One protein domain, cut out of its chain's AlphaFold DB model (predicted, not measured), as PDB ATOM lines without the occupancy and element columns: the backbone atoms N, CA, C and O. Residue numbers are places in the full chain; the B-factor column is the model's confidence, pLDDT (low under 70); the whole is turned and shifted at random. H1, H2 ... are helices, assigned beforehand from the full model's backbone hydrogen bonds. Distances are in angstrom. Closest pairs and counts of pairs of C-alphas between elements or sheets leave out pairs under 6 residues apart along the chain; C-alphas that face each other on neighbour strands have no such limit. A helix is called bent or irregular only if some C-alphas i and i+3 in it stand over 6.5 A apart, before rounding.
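Overview. This is residues 2 to 78 of the 150 residues of the protein "Sulfate transport system permease protein CysW" of Geobacillus sp. BCO2 (UniProt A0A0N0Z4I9). The model is a long, narrow rod in which two long helices, the kinked H1 and the bent H3, run back along each other, H1 side by side with the arm H3b. Short H2 and the arm H3a make a helical hairpin at one end, and short H4 packs on the first turns of H1 at the other. The printed part has 77 residues with four named helices, H1 to H4 in chain order, and no named strand: all helix. It is loose, with a radius of gyration of the C-alphas of 16.5 A and spans of 55 by 20 by 14 A.

Along the chain. H1, residues 2 to 24, begins at C-alpha 2 (105.969, 37.510, 81.734) and is 31.5 A long. It has a kink of 38 degrees near residue 9 and is irregular, but only just: C-alphas 8 and 11 are 6.7 A apart. H2 is residues 27 to 34. H3, residues 39 to 67, was assigned as one helix by its hydrogen bonds but is bent, with C-alphas 50 and 53 7.2 A apart. Its arms are H3a, residues 39 to 50, 15.4 A, and H3b, residues 53 to 67, 21.4 A. H4, residues 71 to 76, ends at C-alpha 76 (109.757, 42.688, 74.516).

Arrangement. H1 touches H3b, opposite ways at a shallow tilt of 34.8 degrees, only just short of steep; their closest C-alphas, of Glu 16 and Gly 58, are 5.5 A apart. With residues 4 to 8 alone H1 touches H4, closest at the C-alphas of Ala 4 and Ala 72, 6.8 A. The hairpin H2 and H3a touches at the C-alphas of Glu 29 and Thr 42, 6.2 A. H1 and H2 are apart. O i to N i+4 pairs are within hydrogen-bond range throughout H2, H3b and H4, in 15 of 19 in H1 and 6 of 8 in H3a.

Size, cuts and confidence. The farthest C-alphas, of Leu 35 and Gly 78, are 54.9 A apart. The printed part has no cut, and its three links are tight. Mean pLDDT of the printed part is 75.4; 20 residues are under 70, among them 65 to 78.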
ATOM      1  N   VAL A   2     107.058  38.395  81.258       68.25
ATOM      2  CA  VAL A   2     105.969  37.510  81.734       68.25
ATOM      3  C   VAL A   2     104.597  37.798  81.101       68.25
ATOM      4  O   VAL A   2     103.942  36.878  80.628       68.25
ATOM      5  N   LEU A   3     104.169  39.064  81.010       71.75
ATOM      6  CA  LEU A   3     102.871  39.416  80.406       71.75
ATOM      7  C   LEU A   3     102.783  39.078  78.908       71.75
ATOM      8  O   LEU A   3     101.745  38.624  78.440       71.75
ATOM      9  N   ALA A   4     103.879  39.257  78.165       67.81
ATOM     10  CA  ALA A   4     103.931  38.923  76.745       67.81
ATOM     11  C   ALA A   4     103.894  37.406  76.530       67.81
ATOM     12  O   ALA A   4     103.199  36.926  75.638       67.81
ATOM     13  N   THR A   5     104.577  36.644  77.392       67.44
ATOM     14  CA  THR A   5     104.510  35.179  77.361       67.44
ATOM     15  C   THR A   5     103.102  34.698  77.676       67.44
ATOM     16  O   THR A   5     102.587  33.863  76.941       67.44
ATOM     17  N   ILE A   6     102.437  35.257  78.695       76.62
ATOM     18  CA  ILE A   6     101.045  34.919  79.031       76.62
ATOM     19  C   ILE A   6     100.111  35.234  77.857       76.62
ATOM     20  O   ILE A   6      99.313  34.385  77.480       76.62
ATOM     21  N   PHE A   7     100.232  36.406  77.234       78.44
ATOM     22  CA  PHE A   7      99.359  36.799  76.124       78.44
ATOM     23  C   PHE A   7      99.484  35.869  74.906       78.44
ATOM     24  O   PHE A   7      98.478  35.500  74.305       78.44
ATOM     25  N   VAL A   8     100.704  35.440  74.575       69.50
ATOM     26  CA  VAL A   8     100.960  34.506  73.465       69.50
ATOM     27  C   VAL A   8     100.539  33.075  73.816       69.50
ATOM     28  O   VAL A   8     100.004  32.360  72.971       69.50
ATOM     29  N   THR A   9     100.750  32.641  75.060       71.88
ATOM     30  CA  THR A   9     100.496  31.255  75.490       71.88
ATOM     31  C   THR A   9      99.040  30.990  75.868       71.88
ATOM     32  O   THR A   9      98.567  29.864  75.715       71.88
ATOM     33  N   PHE A  10      98.297  32.008  76.301       80.38
ATOM     34  CA  PHE A  10      96.896  31.885  76.701       80.38
ATOM     35  C   PHE A  10      95.978  31.296  75.611       80.38
ATOM     36  O   PHE A  10      95.324  30.287  75.882       80.38
ATOM     37  N   PRO A  11      95.929  31.824  74.368       80.31
ATOM     38  CA  PRO A  11      95.074  31.252  73.323       80.31
ATOM     39  C   PRO A  11      95.480  29.824  72.928       80.31
ATOM     40  O   PRO A  11      94.622  29.028  72.543       80.31
ATOM     41  N   LEU A  12      96.766  29.471  73.055       75.31
ATOM     42  CA  LEU A  12      97.235  28.094  72.875       75.31
ATOM     43  C   LEU A  12      96.687  27.171  73.964       75.31
ATOM     44  O   LEU A  12      96.145  26.114  73.654       75.31
ATOM     45  N   MET A  13      96.761  27.593  75.224       78.75
ATOM     46  CA  MET A  13      96.248  26.812  76.345       78.75
ATOM     47  C   MET A  13      94.733  26.588  76.237       78.75
ATOM     48  O   MET A  13      94.251  25.480  76.474       78.75
ATOM     49  N   VAL A  14      93.985  27.605  75.798       81.25
ATOM     50  CA  VAL A  14      92.543  27.487  75.521       81.25
ATOM     51  C   VAL A  14      92.275  26.472  74.404       81.25
ATOM     52  O   VAL A  14      91.373  25.646  74.543       81.25
ATOM     53  N   ARG A  15      93.071  26.478  73.326       77.38
ATOM     54  CA  ARG A  15      92.952  25.509  72.220       77.38
ATOM     55  C   ARG A  15      93.200  24.060  72.638       77.38
ATOM     56  O   ARG A  15      92.589  23.177  72.049       77.38
ATOM     57  N   GLU A  16      94.044  23.819  73.637       76.75
ATOM     58  CA  GLU A  16      94.303  22.471  74.163       76.75
ATOM     59  C   GLU A  16      93.206  21.996  75.125       76.75
ATOM     60  O   GLU A  16      92.816  20.829  75.119       76.75
ATOM     61  N   ILE A  17      92.671  22.903  75.947       78.75
ATOM     62  CA  ILE A  17      91.679  22.565  76.976       78.75
ATOM     63  C   ILE A  17      90.265  22.443  76.386       78.75
ATOM     64  O   ILE A  17      89.521  21.538  76.767       78.75
ATOM     65  N   ALA A  18      89.895  23.308  75.435       82.06
ATOM     66  CA  ALA A  18      88.566  23.328  74.818       82.06
ATOM     67  C   ALA A  18      88.108  21.967  74.243       82.06
ATOM     68  O   ALA A  18      87.024  21.518  74.618       82.06
ATOM     69  N   PRO A  19      88.887  21.255  73.401       79.06
ATOM     70  CA  PRO A  19      88.457  19.963  72.863       79.06
ATOM     71  C   PRO A  19      88.332  18.888  73.948       79.06
ATOM     72  O   PRO A  19      87.528  17.969  73.806       79.06
ATOM     73  N   VAL A  20      89.095  19.001  75.039       79.38
ATOM     74  CA  VAL A  20      89.001  18.066  76.163       79.38
ATOM     75  C   VAL A  20      87.718  18.296  76.958       79.38
ATOM     76  O   VAL A  20      87.039  17.321  77.271       79.38
ATOM     77  N   LEU A  21      87.335  19.551  77.216       80.12
ATOM     78  CA  LEU A  21      86.033  19.865  77.821       80.12
ATOM     79  C   LEU A  21      84.878  19.346  76.961       80.12
ATOM     80  O   LEU A  21      83.995  18.663  77.473       80.12
ATOM     81  N   THR A  22      84.912  19.610  75.652       81.12
ATOM     82  CA  THR A  22      83.859  19.154  74.731       81.12
ATOM     83  C   THR A  22      83.756  17.626  74.683       81.12
ATOM     84  O   THR A  22      82.660  17.093  74.544       81.12
ATOM     85  N   ALA A  23      84.875  16.906  74.827       78.75
ATOM     86  CA  ALA A  23      84.890  15.444  74.860       78.75
ATOM     87  C   ALA A  23      84.375  14.847  76.182       78.75
ATOM     88  O   ALA A  23      83.838  13.740  76.169       78.75
ATOM     89  N   ILE A  24      84.555  15.548  77.309       79.38
ATOM     90  CA  ILE A  24      84.035  15.137  78.625       79.38
ATOM     91  C   ILE A  24      82.509  15.337  78.690       79.38
ATOM     92  O   ILE A  24      81.814  14.506  79.273       79.38
ATOM     93  N   GLY A  25      81.985  16.383  78.040       80.00
ATOM     94  CA  GLY A  25      80.553  16.700  78.013       80.00
ATOM     95  C   GLY A  25      80.029  17.308  79.322       80.00
ATOM     96  O   GLY A  25      80.784  17.535  80.266       80.00
ATOM     97  N   THR A  26      78.722  17.591  79.380       81.75
ATOM     98  CA  THR A  26      78.053  18.288  80.504       81.75
ATOM     99  C   THR A  26      77.294  17.361  81.453       81.75
ATOM    100  O   THR A  26      76.805  17.806  82.486       81.75
ATOM    101  N   THR A  27      77.231  16.060  81.170       79.94
ATOM    102  CA  THR A  27      76.435  15.081  81.937       79.94
ATOM    103  C   THR A  27      76.790  15.031  83.424       79.94
ATOM    104  O   THR A  27      75.905  14.888  84.267       79.94
ATOM    105  N   ALA A  28      78.070  15.181  83.774       79.44
ATOM    106  CA  ALA A  28      78.504  15.228  85.171       79.44
ATOM    107  C   ALA A  28      78.094  16.537  85.878       79.44
ATOM    108  O   ALA A  28      77.799  16.527  87.074       79.44
ATOM    109  N   GLU A  29      78.054  17.656  85.150       82.44
ATOM    110  CA  GLU A  29      77.612  18.950  85.682       82.44
ATOM    111  C   GLU A  29      76.089  18.984  85.859       82.44
ATOM    112  O   GLU A  29      75.598  19.458  86.885       82.44
ATOM    113  N   GLU A  30      75.346  18.405  84.914       81.81
ATOM    114  CA  GLU A  30      73.888  18.253  84.975       81.81
ATOM    115  C   GLU A  30      73.460  17.368  86.153       81.81
ATOM    116  O   GLU A  30      72.565  17.747  86.910       81.81
ATOM    117  N   ALA A  31      74.152  16.248  86.391       81.25
ATOM    118  CA  ALA A  31      73.890  15.387  87.548       81.25
ATOM    119  C   ALA A  31      74.110  16.119  88.886       81.25
ATOM    120  O   ALA A  31      73.318  15.975  89.821       81.25
ATOM    121  N   ALA A  32      75.160  16.941  88.981       78.19
ATOM    122  CA  ALA A  32      75.420  17.760  90.161       78.19
ATOM    123  C   ALA A  32      74.360  18.861  90.347       78.19
ATOM    124  O   ALA A  32      73.936  19.119  91.475       78.19
ATOM    125  N   ALA A  33      73.888  19.465  89.252       82.25
ATOM    126  CA  ALA A  33      72.808  20.448  89.282       82.25
ATOM    127  C   ALA A  33      71.477  19.826  89.746       82.25
ATOM    128  O   ALA A  33      70.784  20.421  90.572       82.25
ATOM    129  N   THR A  34      71.146  18.606  89.304       83.56
ATOM    130  CA  THR A  34      69.962  17.864  89.786       83.56
ATOM    131  C   THR A  34      70.049  17.526  91.280       83.56
ATOM    132  O   THR A  34      69.032  17.510  91.967       83.56
ATOM    133  N   LEU A  35      71.258  17.326  91.815       83.31
ATOM    134  CA  LEU A  35      71.515  17.137  93.252       83.31
ATOM    135  C   LEU A  35      71.485  18.449  94.068       83.31
ATOM    136  O   LEU A  35      71.777  18.436  95.264       83.31
ATOM    137  N   GLY A  36      71.142  19.584  93.448       85.31
ATOM    138  CA  GLY A  36      71.049  20.886  94.112       85.31
ATOM    139  C   GLY A  36      72.396  21.583  94.328       85.31
ATOM    140  O   GLY A  36      72.480  22.528  95.116       85.31
ATOM    141  N   ALA A  37      73.469  21.143  93.661       83.75
ATOM    142  CA  ALA A  37      74.743  21.851  93.711       83.75
ATOM    143  C   ALA A  37      74.681  23.135  92.866       83.75
ATOM    144  O   ALA A  37      74.357  23.109  91.681       83.75
ATOM    145  N   GLY A  38      75.021  24.273  93.478       85.94
ATOM    146  CA  GLY A  38      75.146  25.543  92.764       85.94
ATOM    147  C   GLY A  38      76.333  25.556  91.784       85.94
ATOM    148  O   GLY A  38      77.306  24.825  91.988       85.94
ATOM    149  N   PRO A  39      76.318  26.436  90.766       81.31
ATOM    150  CA  PRO A  39      77.281  26.436  89.656       81.31
ATOM    151  C   PRO A  39      78.745  26.567  90.102       81.31
ATOM    152  O   PRO A  39      79.620  25.882  89.579       81.31
ATOM    153  N   VAL A  40      79.022  27.374  91.131       85.62
ATOM    154  CA  VAL A  40      80.377  27.512  91.695       85.62
ATOM    155  C   VAL A  40      80.840  26.207  92.352       85.62
ATOM    156  O   VAL A  40      81.987  25.799  92.188       85.62
ATOM    157  N   ARG A  41      79.948  25.512  93.067       84.44
ATOM    158  CA  ARG A  41      80.269  24.237  93.720       84.44
ATOM    159  C   ARG A  41      80.493  23.136  92.685       84.44
ATOM    160  O   ARG A  41      81.436  22.362  92.841       84.44
ATOM    161  N   THR A  42      79.678  23.097  91.633       85.00
ATOM    162  CA  THR A  42      79.831  22.160  90.510       85.00
ATOM    163  C   THR A  42      81.173  22.354  89.808       85.00
ATOM    164  O   THR A  42      81.901  21.380  89.627       85.00
ATOM    165  N   PHE A  43      81.581  23.600  89.543       84.06
ATOM    166  CA  PHE A  43      82.881  23.892  88.933       84.06
ATOM    167  C   PHE A  43      84.063  23.347  89.751       84.06
ATOM    168  O   PHE A  43      84.915  22.632  89.224       84.06
ATOM    169  N   TRP A  44      84.111  23.638  91.054       85.56
ATOM    170  CA  TRP A  44      85.231  23.218  91.908       85.56
ATOM    171  C   TRP A  44      85.229  21.720  92.231       85.56
ATOM    172  O   TRP A  44      86.294  21.125  92.392       85.56
ATOM    173  N   THR A  45      84.050  21.101  92.331       82.25
ATOM    174  CA  THR A  45      83.914  19.705  92.783       82.25
ATOM    175  C   THR A  45      83.919  18.710  91.623       82.25
ATOM    176  O   THR A  45      84.355  17.576  91.801       82.25
ATOM    177  N   VAL A  46      83.436  19.114  90.446       82.62
ATOM    178  CA  VAL A  46      83.208  18.219  89.303       82.62
ATOM    179  C   VAL A  46      84.121  18.601  88.142       82.62
ATOM    180  O   VAL A  46      84.974  17.805  87.743       82.62
ATOM    181  N   THR A  47      84.019  19.835  87.646       83.19
ATOM    182  CA  THR A  47      84.752  20.287  86.454       83.19
ATOM    183  C   THR A  47      86.263  20.317  86.695       83.19
ATOM    184  O   THR A  47      87.022  19.685  85.960       83.19
ATOM    185  N   TRP A  48      86.722  20.975  87.764       83.69
ATOM    186  CA  TRP A  48      88.144  21.128  88.095       83.69
ATOM    187  C   TRP A  48      88.919  19.795  88.220       83.69
ATOM    188  O   TRP A  48      89.944  19.629  87.545       83.69
ATOM    189  N   PRO A  49      88.470  18.802  89.016       82.69
ATOM    190  CA  PRO A  49      89.180  17.529  89.131       82.69
ATOM    191  C   PRO A  49      89.121  16.664  87.868       82.69
ATOM    192  O   PRO A  49      90.023  15.839  87.680       82.69
ATOM    193  N   MET A  50      88.125  16.848  86.994       79.50
ATOM    194  CA  MET A  50      88.100  16.192  85.682       79.50
ATOM    195  C   MET A  50      89.135  16.790  84.725       79.50
ATOM    196  O   MET A  50      89.851  16.049  84.052       79.50
ATOM    197  N   ILE A  51      89.271  18.119  84.693       83.19
ATOM    198  CA  ILE A  51      90.143  18.800  83.725       83.19
ATOM    199  C   ILE A  51      91.606  18.874  84.169       83.19
ATOM    200  O   ILE A  51      92.467  19.159  83.344       83.19
ATOM    201  N   ARG A  52      91.935  18.588  85.437       82.81
ATOM    202  CA  ARG A  52      93.305  18.731  85.980       82.81
ATOM    203  C   ARG A  52      94.393  18.030  85.155       82.81
ATOM    204  O   ARG A  52      95.486  18.565  84.991       82.81
ATOM    205  N   TRP A  53      94.094  16.855  84.599       79.38
ATOM    206  CA  TRP A  53      95.036  16.113  83.753       79.38
ATOM    207  C   TRP A  53      95.167  16.729  82.359       79.38
ATOM    208  O   TRP A  53      96.256  16.732  81.789       79.38
ATOM    209  N   ALA A  54      94.078  17.293  81.835       77.94
ATOM    210  CA  ALA A  54      94.064  18.029  80.576       77.94
ATOM    211  C   ALA A  54      94.841  19.344  80.692       77.94
ATOM    212  O   ALA A  54      95.661  19.652  79.834       77.94
ATOM    213  N   VAL A  55      94.653  20.069  81.796       80.31
ATOM    214  CA  VAL A  55      95.410  21.278  82.132       80.31
ATOM    215  C   VAL A  55      96.897  20.956  82.265       80.31
ATOM    216  O   VAL A  55      97.716  21.674  81.703       80.31
ATOM    217  N   GLY A  56      97.262  19.855  82.936       80.88
ATOM    218  CA  GLY A  56      98.657  19.411  83.034       80.88
ATOM    219  C   GLY A  56      99.289  19.111  81.669       80.88
ATOM    220  O   GLY A  56     100.396  19.567  81.390       80.88
ATOM    221  N   TYR A  57      98.572  18.408  80.787       76.38
ATOM    222  CA  TYR A  57      99.023  18.164  79.413       76.38
ATOM    223  C   TYR A  57      99.156  19.460  78.604       76.38
ATOM    224  O   TYR A  57     100.189  19.677  77.970       76.38
ATOM    225  N   GLY A  58      98.150  20.337  78.662       74.38
ATOM    226  CA  GLY A  58      98.168  21.632  77.984       74.38
ATOM    227  C   GLY A  58      99.296  22.532  78.487       74.38
ATOM    228  O   GLY A  58      99.949  23.196  77.686       74.38
ATOM    229  N   LEU A  59      99.599  22.498  79.787       78.69
ATOM    230  CA  LEU A  59     100.703  23.247  80.385       78.69
ATOM    231  C   LEU A  59     102.060  22.771  79.853       78.69
ATOM    232  O   LEU A  59     102.875  23.597  79.452       78.69
ATOM    233  N   VAL A  60     102.296  21.456  79.797       76.19
ATOM    234  CA  VAL A  60     103.541  20.889  79.247       76.19
ATOM    235  C   VAL A  60     103.696  21.235  77.766       76.19
ATOM    236  O   VAL A  60     104.776  21.645  77.341       76.19
ATOM    237  N   LEU A  61     102.618  21.128  76.985       69.56
ATOM    238  CA  LEU A  61     102.635  21.462  75.560       69.56
ATOM    239  C   LEU A  61     102.908  22.956  75.331       69.56
ATOM    240  O   LEU A  61     103.707  23.336  74.477       69.56
ATOM    241  N   THR A  62     102.286  23.804  76.147       71.56
ATOM    242  CA  THR A  62     102.459  25.258  76.103       71.56
ATOM    243  C   THR A  62     103.865  25.669  76.543       71.56
ATOM    244  O   THR A  62     104.459  26.544  75.920       71.56
ATOM    245  N   MET A  63     104.444  25.003  77.549       68.00
ATOM    246  CA  MET A  63     105.841  25.192  77.958       68.00
ATOM    247  C   MET A  63     106.807  24.806  76.836       68.00
ATOM    248  O   MET A  63     107.676  25.601  76.484       68.00
ATOM    249  N   ALA A  64     106.605  23.649  76.199       70.44
ATOM    250  CA  ALA A  64     107.394  23.242  75.036       70.44
ATOM    251  C   ALA A  64     107.293  24.265  73.888       70.44
ATOM    252  O   ALA A  64     108.295  24.589  73.250       70.44
ATOM    253  N   ARG A  65     106.103  24.836  73.659       68.25
ATOM    254  CA  ARG A  65     105.894  25.874  72.640       68.25
ATOM    255  C   ARG A  65     106.549  27.206  73.007       68.25
ATOM    256  O   ARG A  65     107.143  27.832  72.134       68.25
ATOM    257  N   SER A  66     106.466  27.614  74.272       65.88
ATOM    258  CA  SER A  66     107.066  28.852  74.780       65.88
ATOM    259  C   SER A  66     108.592  28.834  74.687       65.88
ATOM    260  O   SER A  66     109.188  29.884  74.475       65.88
ATOM    261  N   VAL A  67     109.228  27.665  74.806       64.19
ATOM    262  CA  VAL A  67     110.679  27.509  74.587       64.19
ATOM    263  C   VAL A  67     111.065  27.803  73.127       64.19
ATOM    264  O   VAL A  67     112.163  28.284  72.867       64.19
ATOM    265  N   GLY A  68     110.153  27.574  72.175       61.34
ATOM    266  CA  GLY A  68     110.340  27.891  70.754       61.34
ATOM    267  C   GLY A  68     109.885  29.295  70.328       61.34
ATOM    268  O   GLY A  68     109.999  29.634  69.151       61.34
ATOM    269  N   GLU A  69     109.346  30.111  71.238       63.06
ATOM    270  CA  GLU A  69     108.878  31.476  70.958       63.06
ATOM    271  C   GLU A  69     110.051  32.467  71.012       63.06
ATOM    272  O   GLU A  69     110.419  33.005  72.055       63.06
ATOM    273  N   PHE A  70     110.674  32.684  69.854       58.66
ATOM    274  CA  PHE A  70     111.767  33.644  69.682       58.66
ATOM    275  C   PHE A  70     111.276  35.086  69.470       58.66
ATOM    276  O   PHE A  70     111.873  36.036  69.981       58.66
ATOM    277  N   GLY A  71     110.182  35.251  68.721       54.47
ATOM    278  CA  GLY A  71     109.708  36.548  68.235       54.47
ATOM    279  C   GLY A  71     109.187  37.459  69.345       54.47
ATOM    280  O   GLY A  71     109.598  38.617  69.429       54.47
ATOM    281  N   ALA A  72     108.348  36.939  70.246       55.97
ATOM    282  CA  ALA A  72     107.813  37.734  71.352       55.97
ATOM    283  C   ALA A  72     108.900  38.153  72.360       55.97
ATOM    284  O   ALA A  72     108.840  39.243  72.933       55.97
ATOM    285  N   VAL A  73     109.922  37.313  72.558       56.88
ATOM    286  CA  VAL A  73     111.049  37.611  73.454       56.88
ATOM    287  C   VAL A  73     111.944  38.697  72.857       56.88
ATOM    288  O   VAL A  73     112.329  39.613  73.581       56.88
ATOM    289  N   LEU A  74     112.226  38.656  71.550       55.28
ATOM    290  CA  LEU A  74     113.061  39.660  70.882       55.28
ATOM    291  C   LEU A  74     112.433  41.065  70.926       55.28
ATOM    292  O   LEU A  74     113.132  42.034  71.211       55.28
ATOM    293  N   VAL A  75     111.116  41.166  70.722       57.16
ATOM    294  CA  VAL A  75     110.387  42.448  70.718       57.16
ATOM    295  C   VAL A  75     110.252  43.047  72.123       57.16
ATOM    296  O   VAL A  75     110.305  44.263  72.284       57.16
ATOM    297  N   VAL A  76     110.093  42.215  73.159       56.69
ATOM    298  CA  VAL A  76     109.757  42.688  74.516       56.69
ATOM    299  C   VAL A  76     110.984  42.768  75.447       56.69
ATOM    300  O   VAL A  76     110.901  43.389  76.505       56.69
ATOM    301  N   SER A  77     112.118  42.130  75.114       53.81
ATOM    302  CA  SER A  77     113.300  42.019  76.006       53.81
ATOM    303  C   SER A  77     114.193  43.267  75.999       53.81
ATOM    304  O   SER A  77     115.011  43.456  76.898       53.81
ATOM    305  N   GLY A  78     114.064  44.134  74.993       51.34
ATOM    306  CA  GLY A  78     114.944  45.298  74.835       51.34
ATOM    307  C   GLY A  78     116.383  44.959  74.409       51.34
ATOM    308  O   GLY A  78     117.140  45.876  74.128       51.34
TER     309      GLY A  78